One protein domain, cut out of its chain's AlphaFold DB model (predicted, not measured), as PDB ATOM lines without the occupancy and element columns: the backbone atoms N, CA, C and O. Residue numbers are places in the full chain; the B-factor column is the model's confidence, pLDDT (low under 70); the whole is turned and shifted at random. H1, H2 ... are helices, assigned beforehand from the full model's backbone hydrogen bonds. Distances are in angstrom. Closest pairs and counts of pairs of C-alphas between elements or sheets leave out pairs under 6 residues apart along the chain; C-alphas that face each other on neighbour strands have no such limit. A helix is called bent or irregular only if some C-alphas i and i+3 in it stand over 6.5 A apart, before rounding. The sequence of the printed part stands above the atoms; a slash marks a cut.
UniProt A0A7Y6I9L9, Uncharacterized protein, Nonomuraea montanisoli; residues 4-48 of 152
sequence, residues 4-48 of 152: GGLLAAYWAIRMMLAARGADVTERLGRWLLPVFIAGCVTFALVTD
ATOM      1  N   GLY A   4      44.632 -44.719  26.729       55.25
ATOM      2  CA  GLY A   4      45.105 -45.163  25.414       55.25
ATOM      3  C   GLY A   4      45.147 -46.685  25.219       55.25
ATOM      4  O   GLY A   4      44.884 -47.158  24.117       55.25
ATOM      5  N   GLY A   5      45.391 -47.471  26.273       70.62
ATOM      6  CA  GLY A   5      45.436 -48.936  26.176       70.62
ATOM      7  C   GLY A   5      44.062 -49.564  25.938       70.62
ATOM      8  O   GLY A   5      43.932 -50.511  25.165       70.62
ATOM      9  N   LEU A   6      43.016 -48.999  26.549       73.25
ATOM     10  CA  LEU A   6      41.634 -49.458  26.361       73.25
ATOM     11  C   LEU A   6      41.107 -49.098  24.968       73.25
ATOM     12  O   LEU A   6      40.435 -49.909  24.335       73.25
ATOM     13  N   LEU A   7      41.473 -47.918  24.463       70.69
ATOM     14  CA  LEU A   7      41.185 -47.507  23.090       70.69
ATOM     15  C   LEU A   7      41.885 -48.410  22.070       70.69
ATOM     16  O   LEU A   7      41.240 -48.876  21.134       70.69
ATOM     17  N   ALA A   8      43.167 -48.720  22.276       70.94
ATOM     18  CA  ALA A   8      43.910 -49.626  21.404       70.94
ATOM     19  C   ALA A   8      43.299 -51.036  21.383       70.94
ATOM     20  O   ALA A   8      43.104 -51.607  20.309       70.94
ATOM     21  N   ALA A   9      42.924 -51.576  22.547       78.12
ATOM     22  CA  ALA A   9      42.272 -52.880  22.647       78.12
ATOM     23  C   ALA A   9      40.892 -52.894  21.965       78.12
ATOM     24  O   ALA A   9      40.580 -53.820  21.215       78.12
ATOM     25  N   TYR A  10      40.085 -51.847  22.164       82.75
ATOM     26  CA  TYR A  10      38.782 -51.700  21.513       82.75
ATOM     27  C   TYR A  10      38.908 -51.664  19.983       82.75
ATOM     28  O   TYR A  10      38.182 -52.370  19.275       82.75
ATOM     29  N   TRP A  11      39.867 -50.893  19.466       76.31
ATOM     30  CA  TRP A  11      40.147 -50.830  18.035       76.31
ATOM     31  C   TRP A  11      40.672 -52.162  17.494       76.31
ATOM     32  O   TRP A  11      40.183 -52.621  16.464       76.31
ATOM     33  N   ALA A  12      41.573 -52.846  18.203       76.06
ATOM     34  CA  ALA A  12      42.075 -54.159  17.797       76.06
ATOM     35  C   ALA A  12      40.950 -55.204  17.671       76.06
ATOM     36  O   ALA A  12      40.885 -55.937  16.681       76.06
ATOM     37  N   ILE A  13      40.011 -55.224  18.623       82.00
ATOM     38  CA  ILE A  13      38.842 -56.116  18.595       82.00
ATOM     39  C   ILE A  13      37.927 -55.784  17.408       82.00
ATOM     40  O   ILE A  13      37.502 -56.685  16.681       82.00
ATOM     41  N   ARG A  14      37.656 -54.495  17.157       76.62
ATOM     42  CA  ARG A  14      36.882 -54.038  15.988       76.62
ATOM     43  C   ARG A  14      37.524 -54.476  14.670       76.62
ATOM     44  O   ARG A  14      36.813 -54.954  13.787       76.62
ATOM     45  N   MET A  15      38.847 -54.370  14.552       70.50
ATOM     46  CA  MET A  15      39.591 -54.785  13.359       70.50
ATOM     47  C   MET A  15      39.538 -56.306  13.137       70.50
ATOM     48  O   MET A  15      39.355 -56.748  11.999       70.50
ATOM     49  N   MET A  16      39.638 -57.103  14.212       72.12
ATOM     50  CA  MET A  16      39.511 -58.567  14.155       72.12
ATOM     51  C   MET A  16      38.097 -59.019  13.784       72.12
ATOM     52  O   MET A  16      37.934 -59.934  12.981       72.12
ATOM     53  N   LEU A  17      37.063 -58.377  14.331       71.69
ATOM     54  CA  LEU A  17      35.670 -58.704  14.011       71.69
ATOM     55  C   LEU A  17      35.320 -58.330  12.569       71.69
ATOM     56  O   LEU A  17      34.706 -59.125  11.861       71.69
ATOM     57  N   ALA A  18      35.801 -57.180  12.091       63.25
ATOM     58  CA  ALA A  18      35.660 -56.772  10.695       63.25
ATOM     59  C   ALA A  18      36.413 -57.695   9.716       63.25
ATOM     60  O   ALA A  18      36.239 -57.561   8.506       63.25
ATOM     61  N   ALA A  19      37.282 -58.589  10.213       60.69
ATOM     62  CA  ALA A  19      38.089 -59.499   9.402       60.69
ATOM     63  C   ALA A  19      37.443 -60.822   9.065       60.69
ATOM     64  O   ALA A  19      37.920 -61.512   8.170       60.69
ATOM     65  N   ARG A  20      36.349 -61.158   9.738       64.62
ATOM     66  CA  ARG A  20      35.739 -62.477   9.610       64.62
ATOM     67  C   ARG A  20      34.718 -62.599   8.476       64.62
ATOM     68  O   ARG A  20      34.158 -63.676   8.336       64.62
ATOM     69  N   GLY A  21      34.463 -61.554   7.679       56.09
ATOM     70  CA  GLY A  21      33.331 -61.571   6.738       56.09
ATOM     71  C   GLY A  21      33.452 -60.741   5.459       56.09
ATOM     72  O   GLY A  21      32.419 -60.359   4.928       56.09
ATOM     73  N   ALA A  22      34.653 -60.429   4.969       51.97
ATOM     74  CA  ALA A  22      34.804 -59.662   3.728       51.97
ATOM     75  C   ALA A  22      35.859 -60.280   2.803       51.97
ATOM     76  O   ALA A  22      36.930 -60.678   3.270       51.97
ATOM     77  N   ASP A  23      35.531 -60.329   1.508       59.84
ATOM     78  CA  ASP A  23      36.386 -60.823   0.431       59.84
ATOM     79  C   ASP A  23      37.759 -60.139   0.450       59.84
ATOM     80  O   ASP A  23      37.902 -58.921   0.605       59.84
ATOM     81  N   VAL A  24      38.799 -60.961   0.329       57.66
ATOM     82  CA  VAL A  24      40.197 -60.610   0.628       57.66
ATOM     83  C   VAL A  24      40.726 -59.478  -0.269       57.66
ATOM     84  O   VAL A  24      41.581 -58.700   0.153       57.66
ATOM     85  N   THR A  25      40.181 -59.329  -1.476       58.56
ATOM     86  CA  THR A  25      40.593 -58.347  -2.492       58.56
ATOM     87  C   THR A  25      40.066 -56.931  -2.240       58.56
ATOM     88  O   THR A  25      40.846 -55.982  -2.322       58.56
ATOM     89  N   GLU A  26      38.798 -56.748  -1.851       58.06
ATOM     90  CA  GLU A  26      38.263 -55.420  -1.481       58.06
ATOM     91  C   GLU A  26      38.888 -54.891  -0.182       58.06
ATOM     92  O   GLU A  26      39.082 -53.686   0.014       58.06
ATOM     93  N   ARG A  27      39.246 -55.809   0.718       56.34
ATOM     94  CA  ARG A  27      39.809 -55.484   2.025       56.34
ATOM     95  C   ARG A  27      41.282 -55.092   1.959       56.34
ATOM     96  O   ARG A  27      41.689 -54.208   2.712       56.34
ATOM     97  N   LEU A  28      42.059 -55.682   1.046       56.81
ATOM     98  CA  LEU A  28      43.467 -55.327   0.843       56.81
ATOM     99  C   LEU A  28      43.620 -53.887   0.344       56.81
ATOM    100  O   LEU A  28      44.405 -53.132   0.907       56.81
ATOM    101  N   GLY A  29      42.833 -53.476  -0.656       61.34
ATOM    102  CA  GLY A  29      42.891 -52.113  -1.198       61.34
ATOM    103  C   GLY A  29      42.567 -51.051  -0.146       61.34
ATOM    104  O   GLY A  29      43.283 -50.064  -0.011       61.34
ATOM    105  N   ARG A  30      41.545 -51.288   0.685       67.00
ATOM    106  CA  ARG A  30      41.113 -50.340   1.727       67.00
ATOM    107  C   ARG A  30      42.093 -50.210   2.901       67.00
ATOM    108  O   ARG A  30      42.098 -49.177   3.563       67.00
ATOM    109  N   TRP A  31      42.909 -51.231   3.160       70.44
ATOM    110  CA  TRP A  31      43.914 -51.231   4.232       70.44
ATOM    111  C   TRP A  31      45.317 -50.842   3.768       70.44
ATOM    112  O   TRP A  31      46.069 -50.253   4.541       70.44
ATOM    113  N   LEU A  32      45.662 -51.137   2.516       79.62
ATOM    114  CA  LEU A  32      46.935 -50.737   1.927       79.62
ATOM    115  C   LEU A  32      46.913 -49.286   1.455       79.62
ATOM    116  O   LEU A  32      47.954 -48.643   1.488       79.62
ATOM    117  N   LEU A  33      45.752 -48.740   1.077       82.44
ATOM    118  CA  LEU A  33      45.645 -47.354   0.619       82.44
ATOM    119  C   LEU A  33      46.154 -46.334   1.661       82.44
ATOM    120  O   LEU A  33      46.974 -45.503   1.282       82.44
ATOM    121  N   PRO A  34      45.780 -46.387   2.958       83.44
ATOM    122  CA  PRO A  34      46.345 -45.481   3.960       83.44
ATOM    123  C   PRO A  34      47.861 -45.631   4.127       83.44
ATOM    124  O   PRO A  34      48.553 -44.632   4.281       83.44
ATOM    125  N   VAL A  35      48.382 -46.863   4.068       86.25
ATOM    126  CA  VAL A  35      49.825 -47.142   4.178       86.25
ATOM    127  C   VAL A  35      50.575 -46.607   2.962       86.25
ATOM    128  O   VAL A  35      51.634 -46.011   3.108       86.25
ATOM    129  N   PHE A  36      50.007 -46.773   1.769       85.50
ATOM    130  CA  PHE A  36      50.555 -46.242   0.529       85.50
ATOM    131  C   PHE A  36      50.552 -44.712   0.533       85.50
ATOM    132  O   PHE A  36      51.582 -44.110   0.263       85.50
ATOM    133  N   ILE A  37      49.435 -44.080   0.915       85.69
ATOM    134  CA  ILE A  37      49.347 -42.620   1.051       85.69
ATOM    135  C   ILE A  37      50.373 -42.122   2.071       85.69
ATOM    136  O   ILE A  37      51.125 -41.205   1.759       85.69
ATOM    137  N   ALA A  38      50.446 -42.737   3.255       87.94
ATOM    138  CA  ALA A  38      51.428 -42.372   4.272       87.94
ATOM    139  C   ALA A  38      52.859 -42.520   3.742       87.94
ATOM    140  O   ALA A  38      53.649 -41.595   3.873       87.94
ATOM    141  N   GLY A  39      53.167 -43.630   3.067       89.38
ATOM    142  CA  GLY A  39      54.462 -43.857   2.432       89.38
ATOM    143  C   GLY A  39      54.799 -42.803   1.375       89.38
ATOM    144  O   GLY A  39      55.901 -42.265   1.389       89.38
ATOM    145  N   CYS A  40      53.852 -42.452   0.501       85.50
ATOM    146  CA  CYS A  40      54.028 -41.402  -0.504       85.50
ATOM    147  C   CYS A  40      54.236 -40.023   0.124       85.50
ATOM    148  O   CYS A  40      55.106 -39.285  -0.326       85.50
ATOM    149  N   VAL A  41      53.469 -39.676   1.161       85.25
ATOM    150  CA  VAL A  41      53.615 -38.402   1.877       85.25
ATOM    151  C   VAL A  41      54.967 -38.344   2.579       85.25
ATOM    152  O   VAL A  41      55.694 -37.375   2.400       85.25
ATOM    153  N   THR A  42      55.352 -39.389   3.316       84.06
ATOM    154  CA  THR A  42      56.669 -39.462   3.960       84.06
ATOM    155  C   THR A  42      57.790 -39.362   2.933       84.06
ATOM    156  O   THR A  42      58.726 -38.601   3.138       84.06
ATOM    157  N   PHE A  43      57.690 -40.071   1.808       83.88
ATOM    158  CA  PHE A  43      58.681 -39.986   0.737       83.88
ATOM    159  C   PHE A  43      58.771 -38.575   0.139       83.88
ATOM    160  O   PHE A  43      59.871 -38.062  -0.056       83.88
ATOM    161  N   ALA A  44      57.633 -37.923  -0.110       81.88
ATOM    162  CA  ALA A  44      57.593 -36.553  -0.618       81.88
ATOM    163  C   ALA A  44      58.216 -35.549   0.365       81.88
ATOM    164  O   ALA A  44      58.901 -34.632  -0.075       81.88
ATOM    165  N   LEU A  45      58.008 -35.737   1.671       80.75
ATOM    166  CA  LEU A  45      58.619 -34.908   2.711       80.75
ATOM    167  C   LEU A  45      60.128 -35.152   2.824       80.75
ATOM    168  O   LEU A  45      60.882 -34.202   2.883       80.75
ATOM    169  N   VAL A  46      60.584 -36.409   2.787       80.75
ATOM    170  CA  VAL A  46      62.023 -36.744   2.869       80.75
ATOM    171  C   VAL A  46      62.812 -36.242   1.656       80.75
ATOM    172  O   VAL A  46      64.019 -36.047   1.738       80.75
ATOM    173  N   THR A  47      62.147 -36.067   0.516       81.38
ATOM    174  CA  THR A  47      62.773 -35.591  -0.727       81.38
ATOM    175  C   THR A  47      62.580 -34.096  -0.970       81.38
ATOM    176  O   THR A  47      62.941 -33.619  -2.045       81.38
ATOM    177  N   ASP A  48      61.978 -33.365  -0.025       83.50
ATOM    178  CA  ASP A  48      61.604 -31.953  -0.177       83.50
ATOM    179  C   ASP A  48      60.842 -31.672  -1.485       83.50
ATOM    180  O   ASP A  48      60.920 -30.591  -2.077       83.50
TER     181      ASP A  48
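AT A GLANCE: This is residues 4 to 48 of the 152 residues of an uncharacterized protein of Nonomuraea montanisoli (UniProt A0A7Y6I9L9). Two helices make an open, flat V: H1 is the shorter arm, H2 the longer, and the loop of residues 18 to 23 joins them at the corner, with nothing filling the space between the arms. H2 runs nearly straight, with a kink of 28 degrees near residue 31. The printed part has 45 residues, with two named helices in the order H1, H2 and no named strand, and its class is all helix. It is only just extended, close to loose, with a radius of gyration of the C-alphas of 14.5 A, and its C-alphas span 40 by 31 by 6 A.

IN THESE COORDINATES: H1 takes residues 4 to 17 and is 20.1 A long from C-alpha 4 at (45.105, -45.163, 25.414) to C-alpha 17 at (35.670, -58.704, 14.011). After the six residues 18 to 23, H2 takes residues 24 to 46 and is 32.4 A long. It begins with C-alpha 24 at (40.197, -60.610, 0.628) and ends with C-alpha 46 at (62.023, -36.744, 2.869). Residues 47 and 48 follow it.

HOW THE PARTS SIT: H1 and H2 are apart, with no C-alpha of the one within 8 A of the other. The link between them is short but not tight. H2 is neither bent nor irregular, but only just: C-alphas 31 and 34 are 6.2 A apart. In H1 every O i to N i+4 pair is within hydrogen-bond range; in H2 15 of 19 are. Residues 4 to 17, 20 to 26 and 28 to 48 stand free.

THE WHOLE: The two C-alphas farthest apart are those of Gly 21 and Asp 48, at 41.5 A. The printed part has no cut and no long link. The mean pLDDT of the printed part is 73.3, and the model's confidence is low, under 70, at residue 4 and residues 18 to 30.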